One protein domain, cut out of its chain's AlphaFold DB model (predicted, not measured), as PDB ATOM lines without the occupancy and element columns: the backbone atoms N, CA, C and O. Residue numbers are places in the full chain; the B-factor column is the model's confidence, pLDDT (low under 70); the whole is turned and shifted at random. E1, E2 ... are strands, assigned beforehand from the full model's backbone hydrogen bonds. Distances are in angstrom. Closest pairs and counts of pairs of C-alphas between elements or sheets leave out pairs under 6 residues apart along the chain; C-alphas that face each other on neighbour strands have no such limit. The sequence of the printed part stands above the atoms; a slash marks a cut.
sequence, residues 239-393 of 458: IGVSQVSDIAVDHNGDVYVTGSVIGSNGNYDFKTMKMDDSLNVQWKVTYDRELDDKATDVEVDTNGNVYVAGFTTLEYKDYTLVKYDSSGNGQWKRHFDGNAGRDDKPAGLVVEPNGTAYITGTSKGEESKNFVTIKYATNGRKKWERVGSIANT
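What this domain is: This is residues 239 to 393 of the 458 residues of an uncharacterized protein of Bacteroidetes bacterium SW_11_45_7 (UniProt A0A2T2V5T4). Three twisted sheets of four strands each stand one after another like three neighbouring blades of an incomplete propeller. Their first strands, E1, E5 and E9, gather on the inner side of this fan, while their last strands, E4, E8 and E12, spread apart on its outer side; the sheet E5 to E8 is in the middle, face to face with both others. The printed part has 155 residues, no named helix and twelve named strands, E1 to E12 along the chain, and the sheets, in the orders E1 E2 E3 E4, E5 E6 E7 E8 and E9 E10 E11 E12, are antiparallel throughout. The class is all strand, and the whole is compact, with a radius of gyration of the C-alphas of 15.6 A and spans of 50 by 39 by 26 A.

How they stand to each other: Begin with E1, residues 243 to 249, E2, residues 255 to 262, E3, residues 268 to 275, and E4, residues 281 to 287. They form a meander, each strand the antiparallel neighbour of the one before. Look for N 248 and O 256 at 2.8 A between E1 and E2, N 259 and O 271 at 2.9 A between E2 and E3, and N 272 and O 285 at 3.0 A between E3 and E4. E5, residues 293 to 300, E6, residues 306 to 313, E7, residues 317 to 324, and E8, residues 330 to 336, form a second meander, with N 296 and O 309 at 2.8 A, N 310 and O 320 at 2.9 A, and N 321 and O 334 at 2.9 A within hydrogen-bond range. E9, residues 344 to 351, E10, residues 357 to 364, E11, residues 369 to 376, and E12, residues 382 to 389, form the third, with N 347 and O 360 at 2.8 A, N 361 and O 372 at 3.0 A, and N 373 and O 386 at 2.9 A. The three sheets make a stack of sheets, face to face in turn. Between the first two, the parts that face each other are 9.2 A centre to centre, and the strands of the one stand at 17 degrees to those of the other. The closest C-alphas of E1 and E5 are those of Asp 246 and Asp 297, 5.2 A apart. Between the second and third sheets these figures are 9.6 A and 16 degrees, and the closest C-alphas of E5 and E9 are those of Glu 299 and Val 351, 6.1 A apart. E7 and E10 are near each other, while E4 and E8, E8 and E12, and E1 and E9 are among the pairs that are apart.

Where its parts are: Find C-alpha 243 at (204.732, 208.854, 160.347); from there E1 runs 18.9 A to C-alpha 249. E2 measures 22.2 A and bends by 52 degrees at residue 259, E3 measures 22.0 A, and E4 17.8 A. C-alpha 293, at (199.337, 209.327, 150.257), begins E5, which measures 20.5 A and bends by 61 degrees at residue 296. E6 measures 21.8 A and bends by 51 degrees at residue 310; E7 measures 21.8 A and E8 18.1 A. E9 measures 20.2 A and bends by 63 degrees at residue 347, E10 measures 22.0 A, E11 22.3 A, and E12 20.7 A, ending at C-alpha 389, (174.938, 202.171, 156.088).

The domain as a whole: The two C-alphas farthest apart are those of Asn 280 and Thr 393, at 51.0 A. The printed part has no cut, and no link is long; E8 to E9, with 7 residues, is short, and the others are tight. The mean pLDDT of the printed part is 91.6, and you will find values under 70 at residues 239 to 241 and 390 to 393.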
ATOM      1  N   ILE A 239     212.952 217.162 154.798       65.38
ATOM      2  CA  ILE A 239     212.796 217.713 156.148       65.38
ATOM      3  C   ILE A 239     211.308 217.686 156.497       65.38
ATOM      4  O   ILE A 239     210.499 218.273 155.778       65.38
ATOM      5  N   GLY A 240     210.969 217.048 157.613       66.38
ATOM      6  CA  GLY A 240     209.650 217.124 158.226       66.38
ATOM      7  C   GLY A 240     209.270 215.833 158.944       66.38
ATOM      8  O   GLY A 240     210.137 215.089 159.395       66.38
ATOM      9  N   VAL A 241     207.969 215.600 159.105       69.44
ATOM     10  CA  VAL A 241     207.437 214.557 159.986       69.44
ATOM     11  C   VAL A 241     207.206 213.263 159.210       69.44
ATOM     12  O   VAL A 241     206.310 213.188 158.378       69.44
ATOM     13  N   SER A 242     207.992 212.231 159.492       79.44
ATOM     14  CA  SER A 242     207.733 210.860 159.049       79.44
ATOM     15  C   SER A 242     206.798 210.172 160.044       79.44
ATOM     16  O   SER A 242     206.980 210.279 161.252       79.44
ATOM     17  N   GLN A 243     205.785 209.470 159.541       85.44
ATOM     18  CA  GLN A 243     204.732 208.854 160.347       85.44
ATOM     19  C   GLN A 243     204.797 207.341 160.190       85.44
ATOM     20  O   GLN A 243     204.561 206.852 159.092       85.44
ATOM     21  N   VAL A 244     205.101 206.602 161.257       90.75
ATOM     22  CA  VAL A 244     204.851 205.153 161.306       90.75
ATOM     23  C   VAL A 244     203.363 204.926 161.544       90.75
ATOM     24  O   VAL A 244     202.717 205.702 162.247       90.75
ATOM     25  N   SER A 245     202.814 203.879 160.942       91.50
ATOM     26  CA  SER A 245     201.409 203.507 161.114       91.50
ATOM     27  C   SER A 245     201.251 202.094 161.638       91.50
ATOM     28  O   SER A 245     200.406 201.883 162.501       91.50
ATOM     29  N   ASP A 246     202.057 201.151 161.144       95.06
ATOM     30  CA  ASP A 246     201.885 199.749 161.504       95.06
ATOM     31  C   ASP A 246     203.142 198.895 161.279       95.06
ATOM     32  O   ASP A 246     204.048 199.287 160.529       95.06
ATOM     33  N   ILE A 247     203.175 197.732 161.933       97.31
ATOM     34  CA  ILE A 247     204.249 196.739 161.892       97.31
ATOM     35  C   ILE A 247     203.666 195.329 161.731       97.31
ATOM     36  O   ILE A 247     202.654 194.996 162.332       97.31
ATOM     37  N   ALA A 248     204.343 194.478 160.964       97.81
ATOM     38  CA  ALA A 248     204.047 193.052 160.869       97.81
ATOM     39  C   ALA A 248     205.334 192.223 160.861       97.81
ATOM     40  O   ALA A 248     206.376 192.684 160.386       97.81
ATOM     41  N   VAL A 249     205.259 190.979 161.332       97.75
ATOM     42  CA  VAL A 249     206.376 190.022 161.318       97.75
ATOM     43  C   VAL A 249     205.949 188.754 160.581       97.75
ATOM     44  O   VAL A 249     204.854 188.234 160.797       97.75
ATOM     45  N   ASP A 250     206.784 188.261 159.662       96.06
ATOM     46  CA  ASP A 250     206.502 187.009 158.952       96.06
ATOM     47  C   ASP A 250     206.992 185.765 159.711       96.06
ATOM     48  O   ASP A 250     207.688 185.826 160.720       96.06
ATOM     49  N   HIS A 251     206.676 184.579 159.186       92.25
ATOM     50  CA  HIS A 251     207.059 183.312 159.816       92.25
ATOM     51  C   HIS A 251     208.581 183.033 159.845       92.25
ATOM     52  O   HIS A 251     209.008 182.026 160.426       92.25
ATOM     53  N   ASN A 252     209.388 183.830 159.137       94.25
ATOM     54  CA  ASN A 252     210.849 183.763 159.150       94.25
ATOM     55  C   ASN A 252     211.458 184.726 160.178       94.25
ATOM     56  O   ASN A 252     212.662 184.631 160.419       94.25
ATOM     57  N   GLY A 253     210.645 185.592 160.789       95.88
ATOM     58  CA  GLY A 253     211.083 186.665 161.675       95.88
ATOM     59  C   GLY A 253     211.463 187.946 160.929       95.88
ATOM     60  O   GLY A 253     212.048 188.837 161.537       95.88
ATOM     61  N   ASP A 254     211.175 188.051 159.624       97.94
ATOM     62  CA  ASP A 254     211.380 189.303 158.900       97.94
ATOM     63  C   ASP A 254     210.320 190.326 159.330       97.94
ATOM     64  O   ASP A 254     209.134 190.007 159.430       97.94
ATOM     65  N   VAL A 255     210.754 191.566 159.540       98.44
ATOM     66  CA  VAL A 255     209.942 192.656 160.086       98.44
ATOM     67  C   VAL A 255     209.565 193.633 158.978       98.44
ATOM     68  O   VAL A 255     210.405 194.030 158.168       98.44
ATOM     69  N   TYR A 256     208.309 194.057 158.953       98.38
ATOM     70  CA  TYR A 256     207.741 194.937 157.942       98.38
ATOM     71  C   TYR A 256     207.111 196.139 158.624       98.38
ATOM     72  O   TYR A 256     206.149 195.980 159.360       98.38
ATOM     73  N   VAL A 257     207.627 197.336 158.363       98.12
ATOM     74  CA  VAL A 257     207.114 198.578 158.957       98.12
ATOM     75  C   VAL A 257     206.601 199.469 157.847       98.12
ATOM     76  O   VAL A 257     207.293 199.671 156.841       98.12
ATOM     77  N   THR A 258     205.392 199.999 158.014       97.25
ATOM     78  CA  THR A 258     204.789 200.919 157.052       97.25
ATOM     79  C   THR A 258     204.343 202.219 157.698       97.25
ATOM     80  O   THR A 258     204.051 202.298 158.891       97.25
ATOM     81  N   GLY A 259     204.223 203.238 156.860       93.31
ATOM     82  CA  GLY A 259     203.621 204.508 157.211       93.31
ATOM     83  C   GLY A 259     203.778 205.507 156.072       93.31
ATOM     84  O   GLY A 259     203.737 205.130 154.900       93.31
ATOM     85  N   SER A 260     203.976 206.777 156.409       90.56
ATOM     86  CA  SER A 260     204.076 207.874 155.446       90.56
ATOM     87  C   SER A 260     205.340 208.705 155.669       90.56
ATOM     88  O   SER A 260     205.756 208.903 156.809       90.56
ATOM     89  N   VAL A 261     205.955 209.213 154.605       89.81
ATOM     90  CA  VAL A 261     207.092 210.150 154.679       89.81
ATOM     91  C   VAL A 261     206.877 211.333 153.766       89.81
ATOM     92  O   VAL A 261     206.214 211.206 152.748       89.81
ATOM     93  N   ILE A 262     207.474 212.470 154.105       83.81
ATOM     94  CA  ILE A 262     207.397 213.658 153.259       83.81
ATOM     95  C   ILE A 262     208.360 213.501 152.079       83.81
ATOM     96  O   ILE A 262     209.580 213.403 152.258       83.81
ATOM     97  N   GLY A 263     207.796 213.475 150.873       79.19
ATOM     98  CA  GLY A 263     208.509 213.476 149.606       79.19
ATOM     99  C   GLY A 263     209.178 214.821 149.310       79.19
ATOM    100  O   GLY A 263     208.965 215.836 149.975       79.19
ATOM    101  N   SER A 264     210.006 214.872 148.264       76.94
ATOM    102  CA  SER A 264     210.732 216.103 147.889       76.94
ATOM    103  C   SER A 264     209.821 217.246 147.407       76.94
ATOM    104  O   SER A 264     210.267 218.389 147.314       76.94
ATOM    105  N   ASN A 265     208.568 216.937 147.073       81.31
ATOM    106  CA  ASN A 265     207.507 217.879 146.709       81.31
ATOM    107  C   ASN A 265     206.773 218.468 147.934       81.31
ATOM    108  O   ASN A 265     206.021 219.423 147.762       81.31
ATOM    109  N   GLY A 266     207.019 217.946 149.143       83.75
ATOM    110  CA  GLY A 266     206.361 218.358 150.385       83.75
ATOM    111  C   GLY A 266     205.083 217.586 150.726       83.75
ATOM    112  O   GLY A 266     204.516 217.847 151.785       83.75
ATOM    113  N   ASN A 267     204.656 216.648 149.877       88.25
ATOM    114  CA  ASN A 267     203.483 215.803 150.110       88.25
ATOM    115  C   ASN A 267     203.896 214.508 150.822       88.25
ATOM    116  O   ASN A 267     205.065 214.119 150.781       88.25
ATOM    117  N   TYR A 268     202.953 213.851 151.491       89.75
ATOM    118  CA  TYR A 268     203.184 212.533 152.080       89.75
ATOM    119  C   TYR A 268     203.141 211.432 151.021       89.75
ATOM    120  O   TYR A 268     202.227 211.414 150.214       89.75
ATOM    121  N   ASP A 269     204.067 210.481 151.096       93.06
ATOM    122  CA  ASP A 269     204.081 209.264 150.287       93.06
ATOM    123  C   ASP A 269     204.084 208.039 151.204       93.06
ATOM    124  O   ASP A 269     204.682 208.068 152.289       93.06
ATOM    125  N   PHE A 270     203.515 206.915 150.757       94.31
ATOM    126  CA  PHE A 270     203.654 205.653 151.489       94.31
ATOM    127  C   PHE A 270     205.134 205.300 151.582       94.31
ATOM    128  O   PHE A 270     205.852 205.359 150.582       94.31
ATOM    129  N   LYS A 271     205.568 204.800 152.733       95.06
ATOM    130  CA  LYS A 271     206.866 204.151 152.888       95.06
ATOM    131  C   LYS A 271     206.684 202.821 153.579       95.06
ATOM    132  O   LYS A 271     206.045 202.744 154.623       95.06
ATOM    133  N   THR A 272     207.298 201.796 153.008       97.50
ATOM    134  CA  THR A 272     207.325 200.457 153.590       97.50
ATOM    135  C   THR A 272     208.753 199.943 153.585       97.50
ATOM    136  O   THR A 272     209.458 200.033 152.574       97.50
ATOM    137  N   MET A 273     209.189 199.405 154.717       97.44
ATOM    138  CA  MET A 273     210.521 198.845 154.904       97.44
ATOM    139  C   MET A 273     210.407 197.383 155.299       97.44
ATOM    140  O   MET A 273     209.568 197.035 156.124       97.44
ATOM    141  N   LYS A 274     211.285 196.554 154.739       98.12
ATOM    142  CA  LYS A 274     211.557 195.215 155.250       98.12
ATOM    143  C   LYS A 274     212.893 195.215 155.967       98.12
ATOM    144  O   LYS A 274     213.893 195.693 155.423       98.12
ATOM    145  N   MET A 275     212.916 194.616 157.142       98.38
ATOM    146  CA  MET A 275     214.092 194.366 157.956       98.38
ATOM    147  C   MET A 275     214.181 192.876 158.294       98.38
ATOM    148  O   MET A 275     213.189 192.159 158.199       98.38
ATOM    149  N   ASP A 276     215.373 192.406 158.647       97.75
ATOM    150  CA  ASP A 276     215.516 191.090 159.276       97.75
ATOM    151  C   ASP A 276     215.141 191.137 160.770       97.75
ATOM    152  O   ASP A 276     214.851 192.204 161.322       97.75
ATOM    153  N   ASP A 277     215.207 189.983 161.435       96.62
ATOM    154  CA  ASP A 277     214.893 189.785 162.863       96.62
ATOM    155  C   ASP A 277     215.776 190.585 163.843       96.62
ATOM    156  O   ASP A 277     215.598 190.539 165.061       96.62
ATOM    157  N   SER A 278     216.775 191.283 163.310       96.81
ATOM    158  CA  SER A 278     217.749 192.085 164.032       96.81
ATOM    159  C   SER A 278     217.653 193.565 163.645       96.81
ATOM    160  O   SER A 278     218.543 194.344 163.988       96.81
ATOM    161  N   LEU A 279     216.591 193.965 162.935       97.44
ATOM    162  CA  LEU A 279     216.365 195.315 162.413       97.44
ATOM    163  C   LEU A 279     217.427 195.799 161.408       97.44
ATOM    164  O   LEU A 279     217.663 197.004 161.278       97.44
ATOM    165  N   ASN A 280     218.090 194.895 160.674       96.81
ATOM    166  CA  ASN A 280     218.876 195.295 159.505       96.81
ATOM    167  C   ASN A 280     217.950 195.449 158.295       96.81
ATOM    168  O   ASN A 280     217.315 194.488 157.859       96.81
ATOM    169  N   VAL A 281     217.922 196.645 157.707       96.81
ATOM    170  CA  VAL A 281     217.103 196.940 156.523       96.81
ATOM    171  C   VAL A 281     217.542 196.094 155.323       96.81
ATOM    172  O   VAL A 281     218.688 196.167 154.882       96.81
ATOM    173  N   GLN A 282     216.593 195.345 154.763       97.69
ATOM    174  CA  GLN A 282     216.748 194.545 153.548       97.69
ATOM    175  C   GLN A 282     216.322 195.327 152.301       97.69
ATOM    176  O   GLN A 282     217.030 195.337 151.294       97.69
ATOM    177  N   TRP A 283     215.176 196.009 152.362       98.00
ATOM    178  CA  TRP A 283     214.711 196.897 151.297       98.00
ATOM    179  C   TRP A 283     213.749 197.962 151.819       98.00
ATOM    180  O   TRP A 283     213.176 197.837 152.900       98.00
ATOM    181  N   LYS A 284     213.566 199.012 151.014       96.25
ATOM    182  CA  LYS A 284     212.587 200.081 151.236       96.25
ATOM    183  C   LYS A 284     211.890 200.398 149.925       96.25
ATOM    184  O   LYS A 284     212.537 200.414 148.876       96.25
ATOM    185  N   VAL A 285     210.596 200.669 149.990       96.00
ATOM    186  CA  VAL A 285     209.792 201.093 148.843       96.00
ATOM    187  C   VAL A 285     208.939 202.291 149.221       96.00
ATOM    188  O   VAL A 285     208.479 202.402 150.357       96.00
ATOM    189  N   THR A 286     208.720 203.161 148.240       94.50
ATOM    190  CA  THR A 286     207.831 204.317 148.349       94.50
ATOM    191  C   THR A 286     206.749 204.211 147.286       94.50
ATOM    192  O   THR A 286     207.011 203.738 146.174       94.50
ATOM    193  N   TYR A 287     205.528 204.612 147.629       94.94
ATOM    194  CA  TYR A 287     204.408 204.656 146.697       94.94
ATOM    195  C   TYR A 287     203.728 206.029 146.744       94.94
ATOM    196  O   TYR A 287     203.307 206.450 147.815       94.94
ATOM    197  N   ASP A 288     203.655 206.672 145.574       93.38
ATOM    198  CA  ASP A 288     203.252 208.072 145.353       93.38
ATOM    199  C   ASP A 288     202.269 208.165 144.154       93.38
ATOM    200  O   ASP A 288     202.466 207.518 143.109       93.38
ATOM    201  N   ARG A 289     201.190 208.938 144.318       92.00
ATOM    202  CA  ARG A 289     200.124 209.293 143.370       92.00
ATOM    203  C   ARG A 289     199.867 210.810 143.324       92.00
ATOM    204  O   ARG A 289     198.735 211.221 143.104       92.00
ATOM    205  N   GLU A 290     200.920 211.616 143.366       85.81
ATOM    206  CA  GLU A 290     200.971 213.078 143.182       85.81
ATOM    207  C   GLU A 290     200.750 213.910 144.452       85.81
ATOM    208  O   GLU A 290     201.564 214.803 144.719       85.81
ATOM    209  N   LEU A 291     199.656 213.687 145.192       92.38
ATOM    210  CA  LEU A 291     199.366 214.391 146.452       92.38
ATOM    211  C   LEU A 291     199.598 213.484 147.666       92.38
ATOM    212  O   LEU A 291     200.271 212.472 147.560       92.38
ATOM    213  N   ASP A 292     199.063 213.871 148.825       90.62
ATOM    214  CA  ASP A 292     199.232 213.121 150.064       90.62
ATOM    215  C   ASP A 292     198.687 211.693 149.964       90.62
ATOM    216  O   ASP A 292     197.480 211.456 149.846       90.62
ATOM    217  N   ASP A 293     199.587 210.744 150.148       92.44
ATOM    218  CA  ASP A 293     199.337 209.327 150.257       92.44
ATOM    219  C   ASP A 293     199.810 208.839 151.622       92.44
ATOM    220  O   ASP A 293     200.985 208.949 151.981       92.44
ATOM    221  N   LYS A 294     198.887 208.263 152.393       92.50
ATOM    222  CA  LYS A 294     199.197 207.742 153.725       92.50
ATOM    223  C   LYS A 294     198.867 206.271 153.873       92.50
ATOM    224  O   LYS A 294     197.717 205.872 153.671       92.50
ATOM    225  N   ALA A 295     199.871 205.478 154.246       94.19
ATOM    226  CA  ALA A 295     199.668 204.093 154.651       94.19
ATOM    227  C   ALA A 295     199.029 204.049 156.045       94.19
ATOM    228  O   ALA A 295     199.230 204.953 156.851       94.19
ATOM    229  N   THR A 296     198.255 203.005 156.318       91.88
ATOM    230  CA  THR A 296     197.543 202.829 157.591       91.88
ATOM    231  C   THR A 296     197.779 201.468 158.229       91.88
ATOM    232  O   THR A 296     197.550 201.344 159.423       91.88
ATOM    233  N   ASP A 297     198.153 200.453 157.445       95.31
ATOM    234  CA  ASP A 297     198.178 199.052 157.886       95.31
ATOM    235  C   ASP A 297     199.078 198.218 156.947       95.31
ATOM    236  O   ASP A 297     199.121 198.491 155.733       95.31
ATOM    237  N   VAL A 298     199.806 197.236 157.489       97.81
ATOM    238  CA  VAL A 298     200.651 196.301 156.730       97.81
ATOM    239  C   VAL A 298     200.442 194.856 157.175       97.81
ATOM    240  O   VAL A 298     200.490 194.528 158.347       97.81
ATOM    241  N   GLU A 299     200.308 193.957 156.202       98.06
ATOM    242  CA  GLU A 299     200.118 192.524 156.441       98.06
ATOM    243  C   GLU A 299     200.998 191.689 155.502       98.06
ATOM    244  O   GLU A 299     201.272 192.078 154.358       98.06
ATOM    245  N   VAL A 300     201.414 190.503 155.953       97.62
ATOM    246  CA  VAL A 300     202.310 189.610 155.201       97.62
ATOM    247  C   VAL A 300     201.731 188.200 155.072       97.62
ATOM    248  O   VAL A 300     201.225 187.614 156.025       97.62
ATOM    249  N   ASP A 301     201.775 187.633 153.861       96.44
ATOM    250  CA  ASP A 301     201.325 186.254 153.625       96.44
ATOM    251  C   ASP A 301     202.431 185.211 153.867       96.44
ATOM    252  O   ASP A 301     203.612 185.526 153.993       96.44
ATOM    253  N   THR A 302     202.067 183.925 153.875       94.62
ATOM    254  CA  THR A 302     203.025 182.823 154.124       94.62
ATOM    255  C   THR A 302     204.095 182.634 153.046       94.62
ATOM    256  O   THR A 302     204.990 181.815 153.218       94.62
ATOM    257  N   ASN A 303     204.019 183.353 151.923       94.62
ATOM    258  CA  ASN A 303     205.075 183.372 150.911       94.62
ATOM    259  C   ASN A 303     205.970 184.618 151.047       94.62
ATOM    260  O   ASN A 303     206.801 184.868 150.170       94.62
ATOM    261  N   GLY A 304     205.772 185.419 152.098       95.25
ATOM    262  CA  GLY A 304     206.475 186.673 152.339       95.25
ATOM    263  C   GLY A 304     206.014 187.819 151.438       95.25
ATOM    264  O   GLY A 304     206.749 188.795 151.298       95.25
ATOM    265  N   ASN A 305     204.849 187.717 150.778       97.75
ATOM    266  CA  ASN A 305     204.320 188.861 150.036       97.75
ATOM    267  C   ASN A 305     203.706 189.875 150.995       97.75
ATOM    268  O   ASN A 305     202.937 189.501 151.878       97.75
ATOM    269  N   VAL A 306     203.965 191.150 150.732       98.38
ATOM    270  CA  VAL A 306     203.581 192.263 151.603       98.38
ATOM    271  C   VAL A 306     202.381 192.985 151.017       98.38
ATOM    272  O   VAL A 306     202.334 193.238 149.811       98.38
ATOM    273  N   TYR A 307     201.423 193.328 151.863       98.62
ATOM    274  CA  TYR A 307     200.204 194.042 151.518       98.62
ATOM    275  C   TYR A 307     200.136 195.300 152.368       98.62
ATOM    276  O   TYR A 307     200.191 195.215 153.584       98.62
ATOM    277  N   VAL A 308     200.016 196.457 151.724       98.38
ATOM    278  CA  VAL A 308     199.999 197.756 152.400       98.38
ATOM    279  C   VAL A 308     198.704 198.461 152.046       98.38
ATOM    280  O   VAL A 308     198.432 198.702 150.862       98.38
ATOM    281  N   ALA A 309     197.896 198.753 153.059       97.50
ATOM    282  CA  ALA A 309     196.673 199.526 152.921       97.50
ATOM    283  C   ALA A 309     196.907 200.984 153.325       97.50
ATOM    284  O   ALA A 309     197.772 201.296 154.139       97.50
ATOM    285  N   GLY A 310     196.117 201.880 152.747       95.81
ATOM    286  CA  GLY A 310     196.125 203.300 153.066       95.81
ATOM    287  C   GLY A 310     195.197 204.073 152.143       95.81
ATOM    288  O   GLY A 310     194.397 203.474 151.424       95.81
ATOM    289  N   PHE A 311     195.310 205.393 152.112       94.44
ATOM    290  CA  PHE A 311     194.602 206.205 151.128       94.44
ATOM    291  C   PHE A 311     195.568 207.002 150.272       94.44
ATOM    292  O   PHE A 311     196.635 207.388 150.730       94.44
ATOM    293  N   THR A 312     195.167 207.258 149.033       95.12
ATOM    294  CA  THR A 312     195.899 208.159 148.139       95.12
ATOM    295  C   THR A 312     195.032 209.333 147.760       95.12
ATOM    296  O   THR A 312     193.836 209.121 147.540       95.12
ATOM    297  N   THR A 313     195.610 210.519 147.622       93.75
ATOM    298  CA  THR A 313     194.841 211.732 147.325       93.75
ATOM    299  C   THR A 313     195.060 212.178 145.884       93.75
ATOM    300  O   THR A 313     196.185 212.316 145.421       93.75
ATOM    301  N   LEU A 314     193.961 212.431 145.172       89.69
ATOM    302  CA  LEU A 314     193.966 213.207 143.930       89.69
ATOM    303  C   LEU A 314     193.086 214.445 144.125       89.69
ATOM    304  O   LEU A 314     193.541 215.462 144.625       89.69
ATOM    305  N   GLU A 315     191.800 214.368 143.792       91.31
ATOM    306  CA  GLU A 315     190.828 215.395 144.200       91.31
ATOM    307  C   GLU A 315     190.219 215.070 145.573       91.31
ATOM    308  O   GLU A 315     189.994 215.958 146.391       91.31
ATOM    309  N   TYR A 316     190.000 213.778 145.820       92.56
ATOM    310  CA  TYR A 316     189.516 213.197 147.068       92.56
ATOM    311  C   TYR A 316     190.419 212.025 147.467       92.56
ATOM    312  O   TYR A 316     191.287 211.603 146.693       92.56
ATOM    313  N   LYS A 317     190.243 211.537 148.696       93.50
ATOM    314  CA  LYS A 317     190.980 210.378 149.218       93.50
ATOM    315  C   LYS A 317     190.342 209.086 148.700       93.50
ATOM    316  O   LYS A 317     189.150 208.905 148.901       93.50
ATOM    317  N   ASP A 318     191.131 208.185 148.120       94.25
ATOM    318  CA  ASP A 318     190.679 206.857 147.672       94.25
ATOM    319  C   ASP A 318     191.344 205.752 148.494       94.25
ATOM    320  O   ASP A 318     192.544 205.839 148.780       94.25
ATOM    321  N   TYR A 319     190.641 204.641 148.748       93.56
ATOM    322  CA  TYR A 319     191.277 203.434 149.300       93.56
ATOM    323  C   TYR A 319     192.396 203.005 148.377       93.56
ATOM    324  O   TYR A 319     192.186 202.868 147.174       93.56
ATOM    325  N   THR A 320     193.534 202.656 148.947       96.44
ATOM    326  CA  THR A 320     194.670 202.108 148.230       96.44
ATOM    327  C   THR A 320     195.148 200.841 148.913       96.44
ATOM    328  O   THR A 320     195.357 200.807 150.120       96.44
ATOM    329  N   LEU A 321     195.318 199.785 148.120       97.81
ATOM    330  CA  LEU A 321     195.958 198.540 148.530       97.81
ATOM    331  C   LEU A 321     197.075 198.216 147.544       97.81
ATOM    332  O   LEU A 321     196.812 198.010 146.352       97.81
ATOM    333  N   VAL A 322     198.306 198.143 148.036       98.06
ATOM    334  CA  VAL A 322     199.493 197.797 147.250       98.06
ATOM    335  C   VAL A 322     200.002 196.433 147.693       98.06
ATOM    336  O   VAL A 322     200.054 196.148 148.884       98.06
ATOM    337  N   LYS A 323     200.368 195.579 146.733       98.31
ATOM    338  CA  LYS A 323     201.029 194.300 146.995       98.31
ATOM    339  C   LYS A 323     202.456 194.316 146.457       98.31
ATOM    340  O   LYS A 323     202.648 194.587 145.269       98.31
ATOM    341  N   TYR A 324     203.409 193.909 147.286       98.50
ATOM    342  CA  TYR A 324     204.798 193.636 146.923       98.50
ATOM    343  C   TYR A 324     205.108 192.141 147.069       98.50
ATOM    344  O   TYR A 324     204.457 191.436 147.842       98.50
ATOM    345  N   ASP A 325     206.079 191.637 146.310       97.56
ATOM    346  CA  ASP A 325     206.686 190.337 146.613       97.56
ATOM    347  C   ASP A 325     207.682 190.450 147.781       97.56
ATOM    348  O   ASP A 325     207.962 191.542 148.279       97.56
ATOM    349  N   SER A 326     208.244 189.321 148.214       96.19
ATOM    350  CA  SER A 326     209.200 189.266 149.333       96.19
ATOM    351  C   SER A 326     210.498 190.047 149.100       96.19
ATOM    352  O   SER A 326     211.228 190.335 150.053       96.19
ATOM    353  N   SER A 327     210.785 190.411 147.847       97.31
ATOM    354  CA  SER A 327     211.935 191.224 147.441       97.31
ATOM    355  C   SER A 327     211.583 192.708 147.271       97.31
ATOM    356  O   SER A 327     212.431 193.479 146.830       97.31
ATOM    357  N   GLY A 328     210.349 193.114 147.588       97.00
ATOM    358  CA  GLY A 328     209.889 194.496 147.474       97.00
ATOM    359  C   GLY A 328     209.441 194.896 146.063       97.00
ATOM    360  O   GLY A 328     209.169 196.069 145.819       97.00
ATOM    361  N   ASN A 329     209.323 193.968 145.104       97.62
ATOM    362  CA  ASN A 329     208.838 194.333 143.770       97.62
ATOM    363  C   ASN A 329     207.311 194.430 143.759       97.62
ATOM    364  O   ASN A 329     206.611 193.483 144.133       97.62
ATOM    365  N   GLY A 330     206.782 195.547 143.256       97.38
ATOM    366  CA  GLY A 330     205.341 195.762 143.131       97.38
ATOM    367  C   GLY A 330     204.673 194.733 142.212       97.38
ATOM    368  O   GLY A 330     205.026 194.605 141.042       97.38
ATOM    369  N   GLN A 331     203.671 194.026 142.735       97.81
ATOM    370  CA  GLN A 331     202.906 193.002 142.016       97.81
ATOM    371  C   GLN A 331     201.617 193.577 141.431       97.81
ATOM    372  O   GLN A 331     201.293 193.375 140.259       97.81
ATOM    373  N   TRP A 332     200.852 194.294 142.253       98.00
ATOM    374  CA  TRP A 332     199.654 195.002 141.823       98.00
ATOM    375  C   TRP A 332     199.249 196.064 142.841       98.00
ATOM    376  O   TRP A 332     199.643 196.029 144.000       98.00
ATOM    377  N   LYS A 333     198.408 196.991 142.386       96.94
ATOM    378  CA  LYS A 333     197.803 198.053 143.189       96.94
ATOM    379  C   LYS A 333     196.320 198.174 142.889       96.94
ATOM    380  O   LYS A 333     195.906 197.932 141.746       96.94
ATOM    381  N   ARG A 334     195.512 198.485 143.895       96.75
ATOM    382  CA  ARG A 334     194.066 198.669 143.761       96.75
ATOM    383  C   ARG A 334     193.639 199.953 144.424       96.75
ATOM    384  O   ARG A 334     194.064 200.220 145.539       96.75
ATOM    385  N   HIS A 335     192.768 200.658 143.715       95.12
ATOM    386  CA  HIS A 335     192.071 201.821 144.219       95.12
ATOM    387  C   HIS A 335     190.588 201.502 144.324       95.12
ATOM    388  O   HIS A 335     190.039 200.837 143.435       95.12
ATOM    389  N   PHE A 336     189.965 201.917 145.417       94.31
ATOM    390  CA  PHE A 336     188.516 201.946 145.524       94.31
ATOM    391  C   PHE A 336     188.090 203.389 145.764       94.31
ATOM    392  O   PHE A 336     188.492 203.989 146.755       94.31
ATOM    393  N   ASP A 337     187.315 203.874 144.803       93.19
ATOM    394  CA  ASP A 337     186.685 205.184 144.749       93.19
ATOM    395  C   ASP A 337     185.179 204.905 144.693       93.19
ATOM    396  O   ASP A 337     184.669 204.289 143.742       93.19
ATOM    397  N   GLY A 338     184.499 205.182 145.798       88.94
ATOM    398  CA  GLY A 338     183.094 204.902 146.008       88.94
ATOM    399  C   GLY A 338     182.224 205.617 144.978       88.94
ATOM    400  O   GLY A 338     182.636 206.543 144.290       88.94
ATOM    401  N   ASN A 339     180.953 205.223 144.877       88.38
ATOM    402  CA  ASN A 339     180.057 205.744 143.832       88.38
ATOM    403  C   ASN A 339     179.928 207.280 143.796       88.38
ATOM    404  O   ASN A 339     179.512 207.817 142.771       88.38
ATOM    405  N   ALA A 340     180.201 207.963 144.911       89.88
ATOM    406  CA  ALA A 340     180.103 209.413 145.009       89.88
ATOM    407  C   ALA A 340     181.384 210.155 144.591       89.88
ATOM    408  O   ALA A 340     181.316 211.376 144.452       89.88
ATOM    409  N   GLY A 341     182.521 209.476 144.397       90.75
ATOM    410  CA  GLY A 341     183.772 210.163 144.070       90.75
ATOM    411  C   GLY A 341     184.267 211.055 145.210       90.75
ATOM    412  O   GLY A 341     184.550 212.228 144.977       90.75
ATOM    413  N   ARG A 342     184.196 210.594 146.464       93.06
ATOM    414  CA  ARG A 342     184.486 211.382 147.680       93.06
ATOM    415  C   ARG A 342     185.383 210.567 148.604       93.06
ATOM    416  O   ARG A 342     185.548 209.381 148.392       93.06
ATOM    417  N   ASP A 343     185.866 211.196 149.674       91.38
ATOM    418  CA  ASP A 343     186.766 210.564 150.640       91.38
ATOM    419  C   ASP A 343     186.363 209.147 151.073       91.38
ATOM    420  O   ASP A 343     185.381 208.926 151.787       91.38
ATOM    421  N   ASP A 344     187.243 208.218 150.747       91.62
ATOM    422  CA  ASP A 344     187.245 206.835 151.150       91.62
ATOM    423  C   ASP A 344     188.563 206.565 151.893       91.62
ATOM    424  O   ASP A 344     189.656 206.680 151.341       91.62
ATOM    425  N   LYS A 345     188.467 206.185 153.171       88.50
ATOM    426  CA  LYS A 345     189.624 205.839 154.015       88.50
ATOM    427  C   LYS A 345     189.530 204.402 154.529       88.50
ATOM    428  O   LYS A 345     188.496 204.067 155.130       88.50
ATOM    429  N   PRO A 346     190.560 203.554 154.336       89.75
ATOM    430  CA  PRO A 346     190.619 202.272 155.017       89.75
ATOM    431  C   PRO A 346     190.910 202.468 156.507       89.75
ATOM    432  O   PRO A 346     191.480 203.474 156.919       89.75
ATOM    433  N   ALA A 347     190.484 201.495 157.303       82.88
ATOM    434  CA  ALA A 347     190.693 201.436 158.747       82.88
ATOM    435  C   ALA A 347     191.337 200.116 159.197       82.88
ATOM    436  O   ALA A 347     191.787 200.029 160.332       82.88
ATOM    437  N   GLY A 348     191.353 199.089 158.342       87.31
ATOM    438  CA  GLY A 348     192.025 197.832 158.648       87.31
ATOM    439  C   GLY A 348     192.180 196.924 157.434       87.31
ATOM    440  O   GLY A 348     191.365 196.953 156.498       87.31
ATOM    441  N   LEU A 349     193.219 196.105 157.479       94.75
ATOM    442  CA  LEU A 349     193.605 195.095 156.511       94.75
ATOM    443  C   LEU A 349     193.761 193.753 157.238       94.75
ATOM    444  O   LEU A 349     194.165 193.682 158.386       94.75
ATOM    445  N   VAL A 350     193.381 192.664 156.572       95.62
ATOM    446  CA  VAL A 350     193.722 191.302 156.999       95.62
ATOM    447  C   VAL A 350     194.058 190.490 155.762       95.62
ATOM    448  O   VAL A 350     193.321 190.521 154.766       95.62
ATOM    449  N   VAL A 351     195.133 189.709 155.831       96.94
ATOM    450  CA  VAL A 351     195.550 188.811 154.752       96.94
ATOM    451  C   VAL A 351     195.492 187.363 155.228       96.94
ATOM    452  O   VAL A 351     196.070 186.977 156.235       96.94
ATOM    453  N   GLU A 352     194.762 186.521 154.497       94.75
ATOM    454  CA  GLU A 352     194.779 185.077 154.734       94.75
ATOM    455  C   GLU A 352     196.149 184.491 154.358       94.75
ATOM    456  O   GLU A 352     196.751 184.950 153.386       94.75
ATOM    457  N   PRO A 353     196.577 183.369 154.972       91.94
ATOM    458  CA  PRO A 353     197.820 182.678 154.612       91.94
ATOM    459  C   PRO A 353     197.989 182.395 153.112       91.94
ATOM    460  O   PRO A 353     199.107 182.352 152.602       91.94
ATOM    461  N   ASN A 354     196.876 182.211 152.394       91.44
ATOM    462  CA  ASN A 354     196.850 181.968 150.952       91.44
ATOM    463  C   ASN A 354     197.061 183.235 150.088       91.44
ATOM    464  O   ASN A 354     197.100 183.110 148.865       91.44
ATOM    465  N   GLY A 355     197.149 184.426 150.692       94.81
ATOM    466  CA  GLY A 355     197.311 185.729 150.040       94.81
ATOM    467  C   GLY A 355     196.004 186.438 149.645       94.81
ATOM    468  O   GLY A 355     196.018 187.361 148.823       94.81
ATOM    469  N   THR A 356     194.853 185.991 150.142       97.31
ATOM    470  CA  THR A 356     193.563 186.676 149.967       97.31
ATOM    471  C   THR A 356     193.457 187.820 150.964       97.31
ATOM    472  O   THR A 356     193.560 187.586 152.161       97.31
ATOM    473  N   ALA A 357     193.207 189.035 150.480       97.56
ATOM    474  CA  ALA A 357     193.164 190.231 151.316       97.56
ATOM    475  C   ALA A 357     191.727 190.713 151.551       97.56
ATOM    476  O   ALA A 357     190.895 190.688 150.635       97.56
ATOM    477  N   TYR A 358     191.461 191.192 152.760       97.25
ATOM    478  CA  TYR A 358     190.242 191.884 153.156       97.25
ATOM    479  C   TYR A 358     190.633 193.260 153.660       97.25
ATOM    480  O   TYR A 358     191.445 193.368 154.565       97.25
ATOM    481  N   ILE A 359     190.049 194.297 153.076       95.38
ATOM    482  CA  ILE A 359     190.249 195.676 153.512       95.38
ATOM    483  C   ILE A 359     188.898 196.248 153.905       95.38
ATOM    484  O   ILE A 359     187.898 196.001 153.222       95.38
ATOM    485  N   THR A 360     188.852 196.972 155.015       92.38
ATOM    486  CA  THR A 360     187.632 197.594 155.524       92.38
ATOM    487  C   THR A 360     187.882 199.049 155.879       92.38
ATOM    488  O   THR A 360     189.005 199.423 156.199       92.38
ATOM    489  N   GLY A 361     186.845 199.875 155.834       89.50
ATOM    490  CA  GLY A 361     186.947 201.281 156.197       89.50
ATOM    491  C   GLY A 361     185.644 202.031 155.987       89.50
ATOM    492  O   GLY A 361     184.559 201.443 155.977       89.50
ATOM    493  N   THR A 362     185.759 203.339 155.782       89.31
ATOM    494  CA  THR A 362     184.611 204.219 155.547       89.31
ATOM    495  C   THR A 362     184.604 204.778 154.136       89.31
ATOM    496  O   THR A 362     185.669 205.034 153.589       89.31
ATOM    497  N   SER A 363     183.420 204.947 153.554       91.31
ATOM    498  CA  SER A 363     183.228 205.543 152.234       91.31
ATOM    499  C   SER A 363     182.221 206.678 152.307       91.31
ATOM    500  O   SER A 363     181.109 206.493 152.821       91.31
ATOM    501  N   LYS A 364     182.614 207.866 151.845       90.00
ATOM    502  CA  LYS A 364     181.771 209.061 151.903       90.00
ATOM    503  C   LYS A 364     180.849 209.105 150.686       90.00
ATOM    504  O   LYS A 364     181.276 209.104 149.541       90.00
ATOM    505  N   GLY A 365     179.549 209.143 150.941       85.44
ATOM    506  CA  GLY A 365     178.533 209.505 149.960       85.44
ATOM    507  C   GLY A 365     178.318 211.020 149.904       85.44
ATOM    508  O   GLY A 365     178.908 211.774 150.675       85.44
ATOM    509  N   GLU A 366     177.414 211.475 149.033       83.44
ATOM    510  CA  GLU A 366     177.056 212.902 148.943       83.44
ATOM    511  C   GLU A 366     176.504 213.457 150.268       83.44
ATOM    512  O   GLU A 366     176.871 214.554 150.678       83.44
ATOM    513  N   GLU A 367     175.674 212.671 150.963       83.44
ATOM    514  CA  GLU A 367     175.029 213.046 152.236       83.44
ATOM    515  C   GLU A 367     175.138 211.948 153.316       83.44
ATOM    516  O   GLU A 367     174.432 211.968 154.323       83.44
ATOM    517  N   SER A 368     175.984 210.936 153.106       81.56
ATOM    518  CA  SER A 368     176.095 209.788 154.020       81.56
ATOM    519  C   SER A 368     177.535 209.323 154.177       81.56
ATOM    520  O   SER A 368     178.394 209.645 153.364       81.56
ATOM    521  N   LYS A 369     177.802 208.542 155.223       80.75
ATOM    522  CA  LYS A 369     179.054 207.800 155.397       80.75
ATOM    523  C   LYS A 369     178.688 206.330 155.571       80.75
ATOM    524  O   LYS A 369     177.907 205.983 156.455       80.75
ATOM    525  N   ASN A 370     179.201 205.482 154.692       85.62
ATOM    526  CA  ASN A 370     179.002 204.037 154.753       85.62
ATOM    527  C   ASN A 370     180.270 203.366 155.280       85.62
ATOM    528  O   ASN A 370     181.360 203.922 155.164       85.62
ATOM    529  N   PHE A 371     180.137 202.156 155.813       87.56
ATOM    530  CA  PHE A 371     181.278 201.261 155.966       87.56
ATOM    531  C   PHE A 371     181.371 200.358 154.738       87.56
ATOM    532  O   PHE A 371     180.351 199.882 154.228       87.56
ATOM    533  N   VAL A 372     182.589 200.130 154.256       91.75
ATOM    534  CA  VAL A 372     182.845 199.289 153.086       91.75
ATOM    535  C   VAL A 372     183.902 198.260 153.430       91.75
ATOM    536  O   VAL A 372     184.967 198.601 153.932       91.75
ATOM    537  N   THR A 373     183.616 197.000 153.115       94.56
ATOM    538  CA  THR A 373     184.576 195.899 153.182       94.56
ATOM    539  C   THR A 373     184.737 195.283 151.798       94.56
ATOM    540  O   THR A 373     183.753 194.952 151.127       94.56
ATOM    541  N   ILE A 374     185.979 195.084 151.367       96.62
ATOM    542  CA  ILE A 374     186.318 194.559 150.044       96.62
ATOM    543  C   ILE A 374     187.209 193.335 150.201       96.62
ATOM    544  O   ILE A 374     188.215 193.374 150.904       96.62
ATOM    545  N   LYS A 375     186.867 192.261 149.486       97.75
ATOM    546  CA  LYS A 375     187.714 191.072 149.368       97.75
ATOM    547  C   LYS A 375     188.448 191.073 148.036       97.75
ATOM    548  O   LYS A 375     187.814 191.061 146.974       97.75
ATOM    549  N   TYR A 376     189.768 190.964 148.083       97.81
ATOM    550  CA  TYR A 376     190.636 190.792 146.925       97.81
ATOM    551  C   TYR A 376     191.230 189.383 146.887       97.81
ATOM    552  O   TYR A 376     191.692 188.841 147.885       97.81
ATOM    553  N   ALA A 377     191.219 188.774 145.704       97.31
ATOM    554  CA  ALA A 377     191.978 187.554 145.455       97.31
ATOM    555  C   ALA A 377     193.486 187.835 145.407       97.31
ATOM    556  O   ALA A 377     193.901 188.970 145.199       97.31
ATOM    557  N   THR A 378     194.296 186.778 145.453       95.69
ATOM    558  CA  THR A 378     195.771 186.834 145.393       95.69
ATOM    559  C   THR A 378     196.338 187.598 144.189       95.69
ATOM    560  O   THR A 378     197.395 188.221 144.278       95.69
ATOM    561  N   ASN A 379     195.621 187.593 143.061       95.75
ATOM    562  CA  ASN A 379     195.958 188.338 141.840       95.75
ATOM    563  C   ASN A 379     195.363 189.762 141.796       95.75
ATOM    564  O   ASN A 379     195.278 190.383 140.733       95.75
ATOM    565  N   GLY A 380     194.851 190.246 142.926       95.81
ATOM    566  CA  GLY A 380     194.220 191.549 143.086       95.81
ATOM    567  C   GLY A 380     192.828 191.660 142.459       95.81
ATOM    568  O   GLY A 380     192.293 192.759 142.369       95.81
ATOM    569  N   ARG A 381     192.200 190.592 141.951       96.69
ATOM    570  CA  ARG A 381     190.817 190.704 141.448       96.69
ATOM    571  C   ARG A 381     189.847 190.886 142.616       96.69
ATOM    572  O   ARG A 381     189.808 190.030 143.500       96.69
ATOM    573  N   LYS A 382     189.032 191.949 142.584       97.00
ATOM    574  CA  LYS A 382     187.923 192.146 143.531       97.00
ATOM    575  C   LYS A 382     186.963 190.960 143.421       97.00
ATOM    576  O   LYS A 382     186.423 190.692 142.350       97.00
ATOM    577  N   LYS A 383     186.803 190.210 144.511       97.00
ATOM    578  CA  LYS A 383     185.897 189.055 144.598       97.00
ATOM    579  C   LYS A 383     184.499 189.497 144.974       97.00
ATOM    580  O   LYS A 383     183.530 189.012 144.397       97.00
ATOM    581  N   TRP A 384     184.416 190.400 145.939       97.06
ATOM    582  CA  TRP A 384     183.180 191.034 146.337       97.06
ATOM    583  C   TRP A 384     183.461 192.316 147.106       97.06
ATOM    584  O   TRP A 384     184.574 192.560 147.567       97.06
ATOM    585  N   GLU A 385     182.398 193.087 147.256       94.81
ATOM    586  CA  GLU A 385     182.305 194.284 148.073       94.81
ATOM    587  C   GLU A 385     181.045 194.161 148.937       94.81
ATOM    588  O   GLU A 385     180.051 193.540 148.527       94.81
ATOM    589  N   ARG A 386     181.113 194.670 150.162       92.62
ATOM    590  CA  ARG A 386     179.994 194.768 151.094       92.62
ATOM    591  C   ARG A 386     179.954 196.193 151.603       92.62
ATOM    592  O   ARG A 386     180.955 196.682 152.108       92.62
ATOM    593  N   VAL A 387     178.794 196.817 151.463       88.88
ATOM    594  CA  VAL A 387     178.527 198.166 151.948       88.88
ATOM    595  C   VAL A 387     177.447 198.050 153.002       88.88
ATOM    596  O   VAL A 387     176.433 197.386 152.763       88.88
ATOM    597  N   GLY A 388     177.645 198.686 154.147       80.69
ATOM    598  CA  GLY A 388     176.557 198.912 155.081       80.69
ATOM    599  C   GLY A 388     176.478 200.367 155.504       80.69
ATOM    600  O   GLY A 388     177.459 201.111 155.499       80.69
ATOM    601  N   SER A 389     175.255 200.780 155.805       74.88
ATOM    602  CA  SER A 389     174.938 202.171 156.088       74.88
ATOM    603  C   SER A 389     174.965 202.430 157.581       74.88
ATOM    604  O   SER A 389     174.423 201.650 158.367       74.88
ATOM    605  N   ILE A 390     175.553 203.559 157.962       60.53
ATOM    606  CA  ILE A 390     175.377 204.116 159.296       60.53
ATOM    607  C   ILE A 390     173.998 204.781 159.285       60.53
ATOM    608  O   ILE A 390     173.737 205.672 158.476       60.53
ATOM    609  N   ALA A 391     173.068 204.302 160.112       48.75
ATOM    610  CA  ALA A 391     171.767 204.947 160.231       48.75
ATOM    611  C   ALA A 391     171.967 206.330 160.868       48.75
ATOM    612  O   ALA A 391     172.326 206.415 162.040       48.75
ATOM    613  N   ASN A 392     171.731 207.407 160.112       44.53
ATOM    614  CA  ASN A 392     171.684 208.756 160.674       44.53
ATOM    615  C   ASN A 392     170.585 208.796 161.748       44.53
ATOM    616  O   ASN A 392     169.398 208.692 161.438       44.53
ATOM    617  N   THR A 393     170.958 208.961 163.015       39.44
ATOM    618  CA  THR A 393     170.012 209.106 164.136       39.44
ATOM    619  C   THR A 393     169.348 210.486 164.186       39.44
ATOM    620  O   THR A 393     168.541 210.764 165.073       39.44
TER     621      THR A 393